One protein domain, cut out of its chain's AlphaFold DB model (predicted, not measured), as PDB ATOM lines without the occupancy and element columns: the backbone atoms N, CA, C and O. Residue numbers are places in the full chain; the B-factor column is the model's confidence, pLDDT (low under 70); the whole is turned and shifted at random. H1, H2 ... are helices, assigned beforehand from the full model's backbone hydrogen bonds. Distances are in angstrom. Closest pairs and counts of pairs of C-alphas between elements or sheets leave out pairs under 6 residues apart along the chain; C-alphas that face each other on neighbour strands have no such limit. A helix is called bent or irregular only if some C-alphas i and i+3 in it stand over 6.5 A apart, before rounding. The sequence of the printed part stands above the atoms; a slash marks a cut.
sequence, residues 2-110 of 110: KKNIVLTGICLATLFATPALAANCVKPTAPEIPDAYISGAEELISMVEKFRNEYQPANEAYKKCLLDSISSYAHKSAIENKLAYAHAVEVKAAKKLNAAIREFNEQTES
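This is residues 2 to 110 of the 110 residues of an uncharacterized protein of Emcibacter nanhaiensis (UniProt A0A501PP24). Two long helices, H1 and H2, lie side by side as a narrow hairpin, and a long stretch with no named element, residues 2 to 40, comes before them. Of this stretch, residues 2 to 17 stick out as a free tail; its later part runs along the hairpin from near the turn between the helices toward the start of H1. The printed part has 109 residues, with two named helices, H1 then H2, and no named strand; the class is all helix. The whole is extended, with a radius of gyration of the C-alphas of 21.9 A and spans of 76 by 51 by 18 A, only just flat.

The printed part begins at Lys 2, C-alpha at (59.350, 42.365, -13.726). H1 is residues 41 to 68, 39.3 A from first to last C-alpha, beginning at (-8.329, 27.346, -2.242). H2 is residues 73 to 108, 52.8 A long, and its last C-alpha is at (-12.238, 26.383, 6.624). H2 is irregular: C-alphas 74 and 77 are 7.2 A apart. H1 is neither bent nor irregular, but only just: C-alphas 53 and 56 are 6.4 A apart.

H1 and H2 form a helical hairpin through a tight link of 4 residues. They touch, with 13 pairs of C-alphas within 8 A; the closest C-alphas, of Lys 63 and Leu 83, are 6.0 A apart. Their lines stand at a shallow tilt of 11 degrees, and they run opposite ways. Of the O i to N i+4 pairs, 22 of 24 in H1 and 30 of 32 in H2 are within hydrogen-bond range.

The two C-alphas farthest apart, of Lys 2 and Glu 109, are 79.2 A apart. Without residues 2 to 17, which stand free, the body spans 57 by 18 by 16 A. The printed part has no cut. The mean pLDDT of the printed part is 77.8; 32 residues are under 70: 2 to 24, 35 to 37, 39, 71 to 74 and 110.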
ATOM      1  N   LYS A   2      60.292  43.485 -13.891       37.81
ATOM      2  CA  LYS A   2      59.350  42.365 -13.726       37.81
ATOM      3  C   LYS A   2      60.072  41.025 -13.930       37.81
ATOM      4  O   LYS A   2      60.807  40.891 -14.902       37.81
ATOM      5  N   LYS A   3      59.821  40.038 -13.066       48.34
ATOM      6  CA  LYS A   3      60.112  38.622 -13.333       48.34
ATOM      7  C   LYS A   3      58.800  37.847 -13.289       48.34
ATOM      8  O   LYS A   3      58.213  37.681 -12.227       48.34
ATOM      9  N   ASN A   4      58.357  37.413 -14.464       44.19
ATOM     10  CA  ASN A   4      57.332  36.393 -14.621       44.19
ATOM     11  C   ASN A   4      57.995  35.031 -14.404       44.19
ATOM     12  O   ASN A   4      58.956  34.716 -15.104       44.19
ATOM     13  N   ILE A   5      57.467  34.223 -13.490       55.91
ATOM     14  CA  ILE A   5      57.672  32.774 -13.505       55.91
ATOM     15  C   ILE A   5      56.288  32.141 -13.413       55.91
ATOM     16  O   ILE A   5      55.616  32.198 -12.388       55.91
ATOM     17  N   VAL A   6      55.865  31.601 -14.552       45.31
ATOM     18  CA  VAL A   6      54.759  30.658 -14.699       45.31
ATOM     19  C   VAL A   6      55.255  29.317 -14.171       45.31
ATOM     20  O   VAL A   6      56.285  28.854 -14.648       45.31
ATOM     21  N   LEU A   7      54.539  28.678 -13.245       45.56
ATOM     22  CA  LEU A   7      54.664  27.232 -13.040       45.56
ATOM     23  C   LEU A   7      53.331  26.634 -12.558       45.56
ATOM     24  O   LEU A   7      52.987  26.620 -11.381       45.56
ATOM     25  N   THR A   8      52.562  26.225 -13.559       51.16
ATOM     26  CA  THR A   8      51.731  25.021 -13.673       51.16
ATOM     27  C   THR A   8      51.595  24.155 -12.410       51.16
ATOM     28  O   THR A   8      52.499  23.398 -12.062       51.16
ATOM     29  N   GLY A   9      50.414  24.191 -11.788       49.16
ATOM     30  CA  GLY A   9      49.952  23.196 -10.818       49.16
ATOM     31  C   GLY A   9      48.767  22.435 -11.403       49.16
ATOM     32  O   GLY A   9      47.724  23.019 -11.676       49.16
ATOM     33  N   ILE A  10      48.974  21.147 -11.656       52.94
ATOM     34  CA  ILE A  10      48.066  20.209 -12.317       52.94
ATOM     35  C   ILE A  10      46.717  20.176 -11.584       52.94
ATOM     36  O   ILE A  10      46.622  19.683 -10.462       52.94
ATOM     37  N   CYS A  11      45.666  20.683 -12.231       41.75
ATOM     38  CA  CYS A  11      44.298  20.432 -11.802       41.75
ATOM     39  C   CYS A  11      44.010  18.963 -12.121       41.75
ATOM     40  O   CYS A  11      43.725  18.609 -13.266       41.75
ATOM     41  N   LEU A  12      44.182  18.090 -11.125       45.25
ATOM     42  CA  LEU A  12      43.787  16.690 -11.198       45.25
ATOM     43  C   LEU A  12      42.252  16.657 -11.206       45.25
ATOM     44  O   LEU A  12      41.600  16.408 -10.196       45.25
ATOM     45  N   ALA A  13      41.665  16.975 -12.359       44.81
ATOM     46  CA  ALA A  13      40.283  16.665 -12.650       44.81
ATOM     47  C   ALA A  13      40.206  15.141 -12.696       44.81
ATOM     48  O   ALA A  13      40.438  14.515 -13.730       44.81
ATOM     49  N   THR A  14      39.930  14.529 -11.547       47.94
ATOM     50  CA  THR A  14      39.368  13.189 -11.505       47.94
ATOM     51  C   THR A  14      38.049  13.274 -12.257       47.94
ATOM     52  O   THR A  14      37.009  13.629 -11.700       47.94
ATOM     53  N   LEU A  15      38.134  13.015 -13.561       41.31
ATOM     54  CA  LEU A  15      37.043  12.594 -14.414       41.31
ATOM     55  C   LEU A  15      36.470  11.333 -13.773       41.31
ATOM     56  O   LEU A  15      36.806  10.210 -14.142       41.31
ATOM     57  N   PHE A  16      35.590  11.513 -12.793       41.78
ATOM     58  CA  PHE A  16      34.539  10.545 -12.577       41.78
ATOM     59  C   PHE A  16      33.693  10.613 -13.839       41.78
ATOM     60  O   PHE A  16      32.785  11.432 -13.962       41.78
ATOM     61  N   ALA A  17      34.066   9.796 -14.822       42.28
ATOM     62  CA  ALA A  17      33.213   9.456 -15.934       42.28
ATOM     63  C   ALA A  17      31.983   8.775 -15.332       42.28
ATOM     64  O   ALA A  17      31.932   7.558 -15.165       42.28
ATOM     65  N   THR A  18      30.991   9.573 -14.936       51.41
ATOM     66  CA  THR A  18      29.642   9.063 -14.755       51.41
ATOM     67  C   THR A  18      29.252   8.462 -16.096       51.41
ATOM     68  O   THR A  18      29.300   9.184 -17.097       51.41
ATOM     69  N   PRO A  19      28.922   7.163 -16.161       47.75
ATOM     70  CA  PRO A  19      28.577   6.532 -17.420       47.75
ATOM     71  C   PRO A  19      27.431   7.318 -18.055       47.75
ATOM     72  O   PRO A  19      26.369   7.500 -17.454       47.75
ATOM     73  N   ALA A  20      27.681   7.811 -19.268       48.50
ATOM     74  CA  ALA A  20      26.784   8.618 -20.087       48.50
ATOM     75  C   ALA A  20      25.599   7.801 -20.641       48.50
ATOM     76  O   ALA A  20      25.210   7.949 -21.791       48.50
ATOM     77  N   LEU A  21      25.028   6.903 -19.836       48.56
ATOM     78  CA  LEU A  21      23.987   5.967 -20.266       48.56
ATOM     79  C   LEU A  21      22.568   6.442 -19.941       48.56
ATOM     80  O   LEU A  21      21.611   5.857 -20.420       48.56
ATOM     81  N   ALA A  22      22.428   7.558 -19.220       51.91
ATOM     82  CA  ALA A  22      21.155   8.264 -19.052       51.91
ATOM     83  C   ALA A  22      21.171   9.643 -19.735       51.91
ATOM     84  O   ALA A  22      20.488  10.553 -19.274       51.91
ATOM     85  N   ALA A  23      21.980   9.820 -20.789       53.81
ATOM     86  CA  ALA A  23      22.251  11.123 -21.410       53.81
ATOM     87  C   ALA A  23      20.992  11.873 -21.902       53.81
ATOM     88  O   ALA A  23      21.060  13.079 -22.102       53.81
ATOM     89  N   ASN A  24      19.845  11.188 -22.018       67.88
ATOM     90  CA  ASN A  24      18.584  11.758 -22.503       67.88
ATOM     91  C   ASN A  24      17.405  11.642 -21.513       67.88
ATOM     92  O   ASN A  24      16.294  12.040 -21.855       67.88
ATOM     93  N   CYS A  25      17.598  11.104 -20.300       83.38
ATOM     94  CA  CYS A  25      16.516  11.058 -19.311       83.38
ATOM     95  C   CYS A  25      16.435  12.398 -18.574       83.38
ATOM     96  O   CYS A  25      17.274  12.702 -17.724       83.38
ATOM     97  N   VAL A  26      15.417  13.199 -18.887       88.00
ATOM     98  CA  VAL A  26      15.213  14.511 -18.263       88.00
ATOM     99  C   VAL A  26      14.575  14.328 -16.891       88.00
ATOM    100  O   VAL A  26      13.437  13.876 -16.781       88.00
ATOM    101  N   LYS A  27      15.313  14.674 -15.834       88.94
ATOM    102  CA  LYS A  27      14.782  14.697 -14.469       88.94
ATOM    103  C   LYS A  27      13.792  15.864 -14.341       88.94
ATOM    104  O   LYS A  27      14.216  17.002 -14.545       88.94
ATOM    105  N   PRO A  28      12.526  15.628 -13.959       90.12
ATOM    106  CA  PRO A  28      11.589  16.717 -13.731       90.12
ATOM    107  C   PRO A  28      11.940  17.489 -12.459       90.12
ATOM    108  O   PRO A  28      12.425  16.927 -11.468       90.12
ATOM    109  N   THR A  29      11.645  18.784 -12.474       89.62
ATOM    110  CA  THR A  29      11.711  19.631 -11.284       89.62
ATOM    111  C   THR A  29      10.455  19.398 -10.455       89.62
ATOM    112  O   THR A  29       9.345  19.560 -10.955       89.62
ATOM    113  N   ALA A  30      10.624  18.981  -9.199       85.19
ATOM    114  CA  ALA A  30       9.496  18.856  -8.283       85.19
ATOM    115  C   ALA A  30       8.916  20.244  -7.979       85.19
ATOM    116  O   ALA A  30       9.703  21.171  -7.767       85.19
ATOM    117  N   PRO A  31       7.581  20.398  -7.941       82.25
ATOM    118  CA  PRO A  31       6.976  21.659  -7.554       82.25
ATOM    119  C   PRO A  31       7.358  21.982  -6.109       82.25
ATOM    120  O   PRO A  31       7.405  21.098  -5.245       82.25
ATOM    121  N   GLU A  32       7.642  23.253  -5.852       84.06
ATOM    122  CA  GLU A  32       7.828  23.735  -4.491       84.06
ATOM    123  C   GLU A  32       6.468  23.759  -3.798       84.06
ATOM    124  O   GLU A  32       5.546  24.441  -4.236       84.06
ATOM    125  N   ILE A  33       6.351  22.969  -2.733       81.25
ATOM    126  CA  ILE A  33       5.189  22.984  -1.849       81.25
ATOM    127  C   ILE A  33       5.665  23.631  -0.547       81.25
ATOM    128  O   ILE A  33       6.599  23.088   0.074       81.25
ATOM    129  N   PRO A  34       5.101  24.791  -0.166       76.06
ATOM    130  CA  PRO A  34       5.502  25.495   1.039       76.06
ATOM    131  C   PRO A  34       5.266  24.613   2.270       76.06
ATOM    132  O   PRO A  34       4.335  23.814   2.321       76.06
ATOM    133  N   ASP A  35       6.147  24.748   3.262       69.38
ATOM    134  CA  ASP A  35       5.958  24.142   4.590       69.38
ATOM    135  C   ASP A  35       4.994  24.962   5.466       69.38
ATOM    136  O   ASP A  35       4.715  24.584   6.600       69.38
ATOM    137  N   ALA A  36       4.545  26.107   4.950       64.12
ATOM    138  CA  ALA A  36       3.705  27.076   5.625       64.12
ATOM    139  C   ALA A  36       2.307  27.125   5.001       64.12
ATOM    140  O   ALA A  36       2.077  26.625   3.899       64.12
ATOM    141  N   TYR A  37       1.424  27.796   5.730       64.62
ATOM    142  CA  TYR A  37       0.052  28.120   5.383       64.62
ATOM    143  C   TYR A  37      -0.180  28.433   3.894       64.62
ATOM    144  O   TYR A  37       0.463  29.319   3.327       64.62
ATOM    145  N   ILE A  38      -1.157  27.740   3.296       74.44
ATOM    146  CA  ILE A  38      -1.710  28.077   1.980       74.44
ATOM    147  C   ILE A  38      -2.919  28.989   2.175       74.44
ATOM    148  O   ILE A  38      -3.907  28.606   2.799       74.44
ATOM    149  N   SER A  39      -2.831  30.190   1.605       66.94
ATOM    150  CA  SER A  39      -3.742  31.301   1.894       66.94
ATOM    151  C   SER A  39      -5.128  31.185   1.259       66.94
ATOM    152  O   SER A  39      -6.072  31.830   1.715       66.94
ATOM    153  N   GLY A  40      -5.276  30.357   0.221       83.69
ATOM    154  CA  GLY A  40      -6.532  30.242  -0.512       83.69
ATOM    155  C   GLY A  40      -6.691  28.942  -1.294       83.69
ATOM    156  O   GLY A  40      -5.718  28.317  -1.722       83.69
ATOM    157  N   ALA A  41      -7.952  28.564  -1.521       84.69
ATOM    158  CA  ALA A  41      -8.329  27.346  -2.242       84.69
ATOM    159  C   ALA A  41      -7.743  27.291  -3.663       84.69
ATOM    160  O   ALA A  41      -7.327  26.230  -4.117       84.69
ATOM    161  N   GLU A  42      -7.679  28.429  -4.357       88.25
ATOM    162  CA  GLU A  42      -7.137  28.524  -5.721       88.25
ATOM    163  C   GLU A  42      -5.647  28.167  -5.771       88.25
ATOM    164  O   GLU A  42      -5.194  27.461  -6.672       88.25
ATOM    165  N   GLU A  43      -4.891  28.610  -4.767       87.44
ATOM    166  CA  GLU A  43      -3.465  28.327  -4.633       87.44
ATOM    167  C   GLU A  43      -3.240  26.831  -4.368       87.44
ATOM    168  O   GLU A  43      -2.417  26.194  -5.030       87.44
ATOM    169  N   LEU A  44      -4.043  26.247  -3.469       88.12
ATOM    170  CA  LEU A  44      -4.018  24.816  -3.175       88.12
ATOM    171  C   LEU A  44      -4.357  23.978  -4.416       88.12
ATOM    172  O   LEU A  44      -3.626  23.042  -4.743       88.12
ATOM    173  N   ILE A  45      -5.432  24.325  -5.132       90.06
ATOM    174  CA  ILE A  45      -5.849  23.642  -6.364       90.06
ATOM    175  C   ILE A  45      -4.736  23.717  -7.411       90.06
ATOM    176  O   ILE A  45      -4.356  22.686  -7.962       90.06
ATOM    177  N   SER A  46      -4.144  24.896  -7.624       90.44
ATOM    178  CA  SER A  46      -3.041  25.059  -8.577       90.44
ATOM    179  C   SER A  46      -1.833  24.184  -8.220       90.44
ATOM    180  O   SER A  46      -1.218  23.586  -9.106       90.44
ATOM    181  N   MET A  47      -1.494  24.052  -6.933       89.75
ATOM    182  CA  MET A  47      -0.415  23.160  -6.496       89.75
ATOM    183  C   MET A  47      -0.746  21.684  -6.737       89.75
ATOM    184  O   MET A  47       0.116  20.934  -7.204       89.75
ATOM    185  N   VAL A  48      -1.984  21.267  -6.455       90.38
ATOM    186  CA  VAL A  48      -2.450  19.899  -6.728       90.38
ATOM    187  C   VAL A  48      -2.380  19.598  -8.221       90.38
ATOM    188  O   VAL A  48      -1.873  18.545  -8.607       90.38
ATOM    189  N   GLU A  49      -2.837  20.519  -9.067       92.25
ATOM    190  CA  GLU A  49      -2.808  20.365 -10.520       92.25
ATOM    191  C   GLU A  49      -1.381  20.291 -11.056       92.25
ATOM    192  O   GLU A  49      -1.065  19.356 -11.790       92.25
ATOM    193  N   LYS A  50      -0.480  21.189 -10.637       90.75
ATOM    194  CA  LYS A  50       0.940  21.132 -11.027       90.75
ATOM    195  C   LYS A  50       1.592  19.820 -10.602       90.75
ATOM    196  O   LYS A  50       2.328  19.201 -11.371       90.75
ATOM    197  N   PHE A  51       1.318  19.356  -9.384       92.75
ATOM    198  CA  PHE A  51       1.873  18.095  -8.907       92.75
ATOM    199  C   PHE A  51       1.333  16.896  -9.699       92.75
ATOM    200  O   PHE A  51       2.111  16.068 -10.176       92.75
ATOM    201  N   ARG A  52       0.012  16.812  -9.873       93.56
ATOM    202  CA  ARG A  52      -0.661  15.655 -10.476       93.56
ATOM    203  C   ARG A  52      -0.558  15.613 -11.997       93.56
ATOM    204  O   ARG A  52      -0.384  14.539 -12.558       93.56
ATOM    205  N   ASN A  53      -0.709  16.750 -12.663       92.44
ATOM    206  CA  ASN A  53      -0.863  16.804 -14.116       92.44
ATOM    207  C   ASN A  53       0.461  17.088 -14.828       92.44
ATOM    208  O   ASN A  53       0.621  16.686 -15.976       92.44
ATOM    209  N   GLU A  54       1.417  17.741 -14.162       91.19
ATOM    210  CA  GLU A  54       2.718  18.060 -14.760       91.19
ATOM    211  C   GLU A  54       3.826  17.181 -14.176       91.19
ATOM    212  O   GLU A  54       4.497  16.445 -14.904       91.19
ATOM    213  N   TYR A  55       4.010  17.210 -12.853       93.44
ATOM    214  CA  TYR A  55       5.147  16.538 -12.226       93.44
ATOM    215  C   TYR A  55       5.036  15.010 -12.239       93.44
ATOM    216  O   TYR A  55       6.002  14.348 -12.618       93.44
ATOM    217  N   GLN A  56       3.895  14.433 -11.841       93.62
ATOM    218  CA  GLN A  56       3.735  12.974 -11.784       93.62
ATOM    219  C   GLN A  56       3.961  12.294 -13.149       93.62
ATOM    220  O   GLN A  56       4.816  11.404 -13.211       93.62
ATOM    221  N   PRO A  57       3.335  12.738 -14.259       94.31
ATOM    222  CA  PRO A  57       3.574  12.150 -15.577       94.31
ATOM    223  C   PRO A  57       5.026  12.310 -16.038       94.31
ATOM    224  O   PRO A  57       5.621  11.371 -16.571       94.31
ATOM    225  N   ALA A  58       5.641  13.470 -15.786       92.81
ATOM    226  CA  ALA A  58       7.044  13.693 -16.123       92.81
ATOM    227  C   ALA A  58       7.986  12.797 -15.295       92.81
ATOM    228  O   ALA A  58       8.987  12.293 -15.810       92.81
ATOM    229  N   ASN A  59       7.661  12.546 -14.022       94.25
ATOM    230  CA  ASN A  59       8.430  11.656 -13.155       94.25
ATOM    231  C   ASN A  59       8.274  10.191 -13.562       94.25
ATOM    232  O   ASN A  59       9.240   9.432 -13.512       94.25
ATOM    233  N   GLU A  60       7.089   9.780 -14.005       94.38
ATOM    234  CA  GLU A  60       6.866   8.457 -14.593       94.38
ATOM    235  C   GLU A  60       7.653   8.266 -15.890       94.38
ATOM    236  O   GLU A  60       8.355   7.262 -16.025       94.38
ATOM    237  N   ALA A  61       7.627   9.246 -16.797       91.81
ATOM    238  CA  ALA A  61       8.422   9.216 -18.022       91.81
ATOM    239  C   ALA A  61       9.930   9.134 -17.724       91.81
ATOM    240  O   ALA A  61      10.647   8.341 -18.338       91.81
ATOM    241  N   TYR A  62      10.407   9.889 -16.729       90.94
ATOM    242  CA  TYR A  62      11.789   9.820 -16.259       90.94
ATOM    243  C   TYR A  62      12.142   8.437 -15.694       90.94
ATOM    244  O   TYR A  62      13.136   7.841 -16.114       90.94
ATOM    245  N   LYS A  63      11.315   7.889 -14.793       91.69
ATOM    246  CA  LYS A  63      11.494   6.539 -14.226       91.69
ATOM    247  C   LYS A  63      11.517   5.474 -15.328       91.69
ATOM    248  O   LYS A  63      12.376   4.594 -15.309       91.69
ATOM    249  N   LYS A  64      10.632   5.581 -16.322       91.12
ATOM    250  CA  LYS A  64      10.603   4.679 -17.475       91.12
ATOM    251  C   LYS A  64      11.873   4.786 -18.322       91.12
ATOM    252  O   LYS A  64      12.486   3.764 -18.599       91.12
ATOM    253  N   CYS A  65      12.309   5.999 -18.665       88.88
ATOM    254  CA  CYS A  65      13.553   6.219 -19.408       88.88
ATOM    255  C   CYS A  65      14.764   5.602 -18.691       88.88
ATOM    256  O   CYS A  65      15.602   4.950 -19.312       88.88
ATOM    257  N   LEU A  66      14.834   5.763 -17.365       88.19
ATOM    258  CA  LEU A  66      15.875   5.150 -16.547       88.19
ATOM    259  C   LEU A  66      15.854   3.620 -16.642       88.19
ATOM    260  O   LEU A  66      16.907   3.020 -16.848       88.19
ATOM    261  N   LEU A  67      14.682   2.994 -16.522       88.06
ATOM    262  CA  LEU A  67      14.537   1.540 -16.657       88.06
ATOM    263  C   LEU A  67      14.930   1.049 -18.055       88.06
ATOM    264  O   LEU A  67      15.680   0.082 -18.169       88.06
ATOM    265  N   ASP A  68      14.493   1.750 -19.102       85.75
ATOM    266  CA  ASP A  68      14.798   1.412 -20.497       85.75
ATOM    267  C   ASP A  68      16.306   1.585 -20.812       85.75
ATOM    268  O   ASP A  68      16.830   0.960 -21.732       85.75
ATOM    269  N   SER A  69      17.033   2.382 -20.018       80.19
ATOM    270  CA  SER A  69      18.490   2.566 -20.135       80.19
ATOM    271  C   SER A  69      19.336   1.465 -19.476       80.19
ATOM    272  O   SER A  69      20.568   1.491 -19.571       80.19
ATOM    273  N   ILE A  70      18.713   0.480 -18.814       79.50
ATOM    274  CA  ILE A  70      19.422  -0.659 -18.215       79.50
ATOM    275  C   ILE A  70      19.876  -1.606 -19.335       79.50
ATOM    276  O   ILE A  70      19.214  -2.584 -19.665       79.50
ATOM    277  N   SER A  71      21.037  -1.321 -19.921       69.94
ATOM    278  CA  SER A  71      21.659  -2.176 -20.940       69.94
ATOM    279  C   SER A  71      22.688  -3.159 -20.369       69.94
ATOM    280  O   SER A  71      23.037  -4.135 -21.029       69.94
ATOM    281  N   SER A  72      23.178  -2.944 -19.139       64.56
ATOM    282  CA  SER A  72      24.122  -3.851 -18.476       64.56
ATOM    283  C   SER A  72      23.999  -3.830 -16.947       64.56
ATOM    284  O   SER A  72      23.579  -2.841 -16.338       64.56
ATOM    285  N   TYR A  73      24.422  -4.925 -16.304       60.41
ATOM    286  CA  TYR A  73      24.401  -5.071 -14.842       60.41
ATOM    287  C   TYR A  73      25.291  -4.037 -14.128       60.41
ATOM    288  O   TYR A  73      24.984  -3.628 -13.011       60.41
ATOM    289  N   ALA A  74      26.353  -3.555 -14.789       66.62
ATOM    290  CA  ALA A  74      27.288  -2.570 -14.236       66.62
ATOM    291  C   ALA A  74      26.643  -1.193 -13.981       66.62
ATOM    292  O   ALA A  74      27.142  -0.415 -13.171       66.62
ATOM    293  N   HIS A  75      25.515  -0.895 -14.630       72.06
ATOM    294  CA  HIS A  75      24.790   0.371 -14.470       72.06
ATOM    295  C   HIS A  75      23.492   0.229 -13.678       72.06
ATOM    296  O   HIS A  75      22.897   1.237 -13.292       72.06
ATOM    297  N   LYS A  76      23.093  -1.010 -13.370       80.81
ATOM    298  CA  LYS A  76      21.856  -1.332 -12.660       80.81
ATOM    299  C   LYS A  76      21.772  -0.620 -11.309       80.81
ATOM    300  O   LYS A  76      20.814   0.106 -11.079       80.81
ATOM    301  N   SER A  77      22.809  -0.719 -10.474       84.94
ATOM    302  CA  SER A  77      22.816  -0.074  -9.149       84.94
ATOM    303  C   SER A  77      22.725   1.459  -9.230       84.94
ATOM    304  O   SER A  77      22.013   2.094  -8.455       84.94
ATOM    305  N   ALA A  78      23.396   2.085 -10.203       85.06
ATOM    306  CA  ALA A  78      23.308   3.532 -10.398       85.06
ATOM    307  C   ALA A  78      21.900   3.971 -10.839       85.06
ATOM    308  O   ALA A  78      21.412   5.016 -10.406       85.06
ATOM    309  N   ILE A  79      21.240   3.174 -11.681       87.62
ATOM    310  CA  ILE A  79      19.868   3.417 -12.132       87.62
ATOM    311  C   ILE A  79      18.867   3.194 -10.991       87.62
ATOM    312  O   ILE A  79      18.006   4.043 -10.773       87.62
ATOM    313  N   GLU A  80      19.023   2.128 -10.204       89.25
ATOM    314  CA  GLU A  80      18.209   1.857  -9.010       89.25
ATOM    315  C   GLU A  80      18.275   3.012  -8.004       89.25
ATOM    316  O   GLU A  80      17.239   3.464  -7.522       89.25
ATOM    317  N   ASN A  81      19.464   3.572  -7.763       89.31
ATOM    318  CA  ASN A  81      19.620   4.750  -6.908       89.31
ATOM    319  C   ASN A  81      18.867   5.975  -7.453       89.31
ATOM    320  O   ASN A  81      18.236   6.711  -6.691       89.31
ATOM    321  N   LYS A  82      18.887   6.199  -8.774       90.25
ATOM    322  CA  LYS A  82      18.131   7.295  -9.404       90.25
ATOM    323  C   LYS A  82      16.618   7.083  -9.306       90.25
ATOM    324  O   LYS A  82      15.901   8.051  -9.062       90.25
ATOM    325  N   LEU A  83      16.145   5.845  -9.461       91.81
ATOM    326  CA  LEU A  83      14.736   5.477  -9.293       91.81
ATOM    327  C   LEU A  83      14.275   5.672  -7.847       91.81
ATOM    328  O   LEU A  83      13.248   6.307  -7.612       91.81
ATOM    329  N   ALA A  84      15.061   5.192  -6.881       92.81
ATOM    330  CA  ALA A  84      14.782   5.358  -5.459       92.81
ATOM    331  C   ALA A  84      14.722   6.842  -5.072       92.81
ATOM    332  O   ALA A  84      13.796   7.266  -4.383       92.81
ATOM    333  N   TYR A  85      15.658   7.652  -5.573       91.25
ATOM    334  CA  TYR A  85      15.635   9.096  -5.368       91.25
ATOM    335  C   TYR A  85      14.388   9.750  -5.985       91.25
ATOM    336  O   TYR A  85      13.721  10.539  -5.318       91.25
ATOM    337  N   ALA A  86      14.044   9.419  -7.235       92.12
ATOM    338  CA  ALA A  86      12.861   9.960  -7.908       92.12
ATOM    339  C   ALA A  86      11.568   9.639  -7.143       92.12
ATOM    340  O   ALA A  86      10.710  10.504  -6.975       92.12
ATOM    341  N   HIS A  87      11.461   8.414  -6.625       93.81
ATOM    342  CA  HIS A  87      10.347   8.002  -5.783       93.81
ATOM    343  C   HIS A  87      10.334   8.734  -4.433       93.81
ATOM    344  O   HIS A  87       9.289   9.208  -3.995       93.81
ATOM    345  N   ALA A  88      11.489   8.889  -3.781       94.31
ATOM    346  CA  ALA A  88      11.581   9.585  -2.500       94.31
ATOM    347  C   ALA A  88      11.163  11.063  -2.604       94.31
ATOM    348  O   ALA A  88      10.483  11.574  -1.711       94.31
ATOM    349  N   VAL A  89      11.538  11.744  -3.692       91.88
ATOM    350  CA  VAL A  89      11.115  13.129  -3.955       91.88
ATOM    351  C   VAL A  89       9.604  13.206  -4.171       91.88
ATOM    352  O   VAL A  89       8.954  14.044  -3.549       91.88
ATOM    353  N   GLU A  90       9.040  12.302  -4.974       93.69
ATOM    354  CA  GLU A  90       7.597  12.215  -5.217       93.69
ATOM    355  C   GLU A  90       6.809  12.002  -3.915       93.69
ATOM    356  O   GLU A  90       5.866  12.739  -3.632       93.69
ATOM    357  N   VAL A  91       7.245  11.064  -3.068       94.19
ATOM    358  CA  VAL A  91       6.623  10.805  -1.761       94.19
ATOM    359  C   VAL A  91       6.728  12.021  -0.841       94.19
ATOM    360  O   VAL A  91       5.769  12.346  -0.140       94.19
ATOM    361  N   LYS A  92       7.877  12.707  -0.816       92.00
ATOM    362  CA  LYS A  92       8.059  13.910   0.007       92.00
ATOM    363  C   LYS A  92       7.116  15.030  -0.433       92.00
ATOM    364  O   LYS A  92       6.486  15.644   0.424       92.00
ATOM    365  N   ALA A  93       7.001  15.273  -1.735       90.44
ATOM    366  CA  ALA A  93       6.091  16.269  -2.285       90.44
ATOM    367  C   ALA A  93       4.624  15.917  -1.980       90.44
ATOM    368  O   ALA A  93       3.909  16.741  -1.419       90.44
ATOM    369  N   ALA A  94       4.207  14.666  -2.203       91.31
ATOM    370  CA  ALA A  94       2.854  14.214  -1.873       91.31
ATOM    371  C   ALA A  94       2.521  14.378  -0.378       91.31
ATOM    372  O   ALA A  94       1.424  14.803  -0.025       91.31
ATOM    373  N   LYS A  95       3.474  14.091   0.520       92.06
ATOM    374  CA  LYS A  95       3.293  14.300   1.967       92.06
ATOM    375  C   LYS A  95       3.073  15.769   2.318       92.06
ATOM    376  O   LYS A  95       2.191  16.055   3.121       92.06
ATOM    377  N   LYS A  96       3.857  16.674   1.727       90.38
ATOM    378  CA  LYS A  96       3.684  18.117   1.931       90.38
ATOM    379  C   LYS A  96       2.333  18.594   1.407       90.38
ATOM    380  O   LYS A  96       1.625  19.288   2.124       90.38
ATOM    381  N   LEU A  97       1.942  18.151   0.212       90.19
ATOM    382  CA  LEU A  97       0.655  18.508  -0.381       90.19
ATOM    383  C   LEU A  97      -0.515  18.043   0.491       90.19
ATOM    384  O   LEU A  97      -1.411  18.821   0.786       90.19
ATOM    385  N   ASN A  98      -0.478  16.799   0.975       90.38
ATOM    386  CA  ASN A  98      -1.511  16.269   1.867       90.38
ATOM    387  C   ASN A  98      -1.569  17.009   3.210       90.38
ATOM    388  O   ASN A  98      -2.655  17.193   3.754       90.38
ATOM    389  N   ALA A  99      -0.419  17.418   3.754       89.56
ATOM    390  CA  ALA A  99      -0.382  18.231   4.966       89.56
ATOM    391  C   ALA A  99      -1.035  19.600   4.733       89.56
ATOM    392  O   ALA A  99      -1.858  20.012   5.543       89.56
ATOM    393  N   ALA A 100      -0.739  20.236   3.598       87.88
ATOM    394  CA  ALA A 100      -1.326  21.515   3.223       87.88
ATOM    395  C   ALA A 100      -2.844  21.427   2.978       87.88
ATOM    396  O   ALA A 100      -3.584  22.295   3.428       87.88
ATOM    397  N   ILE A 101      -3.328  20.351   2.338       88.50
ATOM    398  CA  ILE A 101      -4.772  20.089   2.186       88.50
ATOM    399  C   ILE A 101      -5.443  19.968   3.559       88.50
ATOM    400  O   ILE A 101      -6.504  20.547   3.782       88.50
ATOM    401  N   ARG A 102      -4.835  19.214   4.482       89.06
ATOM    402  CA  ARG A 102      -5.392  19.020   5.825       89.06
ATOM    403  C   ARG A 102      -5.471  20.338   6.593       89.06
ATOM    404  O   ARG A 102      -6.520  20.636   7.143       89.06
ATOM    405  N   GLU A 103      -4.388  21.112   6.601       87.44
ATOM    406  CA  GLU A 103      -4.340  22.410   7.283       87.44
ATOM    407  C   GLU A 103      -5.366  23.391   6.702       87.44
ATOM    408  O   GLU A 103      -6.054  24.072   7.456       87.44
ATOM    409  N   PHE A 104      -5.526  23.425   5.375       87.38
ATOM    410  CA  PHE A 104      -6.552  24.242   4.730       87.38
ATOM    411  C   PHE A 104      -7.966  23.852   5.188       87.38
ATOM    412  O   PHE A 104      -8.739  24.719   5.593       87.38
ATOM    413  N   ASN A 105      -8.286  22.553   5.189       86.12
ATOM    414  CA  ASN A 105      -9.600  22.067   5.612       86.12
ATOM    415  C   ASN A 105      -9.892  22.400   7.082       86.12
ATOM    416  O   ASN A 105     -10.968  22.913   7.380       86.12
ATOM    417  N   GLU A 106      -8.926  22.168   7.980       87.81
ATOM    418  CA  GLU A 106      -9.044  22.489   9.411       87.81
ATOM    419  C   GLU A 106      -9.394  23.969   9.633       87.81
ATOM    420  O   GLU A 106     -10.186  24.291  10.515       87.81
ATOM    421  N   GLN A 107      -8.860  24.872   8.808       80.81
ATOM    422  CA  GLN A 107      -9.146  26.302   8.908       80.81
ATOM    423  C   GLN A 107     -10.499  26.706   8.326       80.81
ATOM    424  O   GLN A 107     -11.129  27.620   8.845       80.81
ATOM    425  N   THR A 108     -10.944  26.063   7.247       78.62
ATOM    426  CA  THR A 108     -12.238  26.383   6.624       78.62
ATOM    427  C   THR A 108     -13.436  25.781   7.354       78.62
ATOM    428  O   THR A 108     -14.559  26.236   7.150       78.62
ATOM    429  N   GLU A 109     -13.209  24.753   8.173       73.06
ATOM    430  CA  GLU A 109     -14.235  24.093   8.992       73.06
ATOM    431  C   GLU A 109     -14.316  24.648  10.432       73.06
ATOM    432  O   GLU A 109     -15.182  24.215  11.196       73.06
ATOM    433  N   SER A 110     -13.437  25.595  10.796       55.88
ATOM    434  CA  SER A 110     -13.404  26.303  12.093       55.88
ATOM    435  C   SER A 110     -14.246  27.578  12.087       55.88
ATOM    436  O   SER A 110     -14.875  27.863  13.133       55.88
TER     437      SER A 110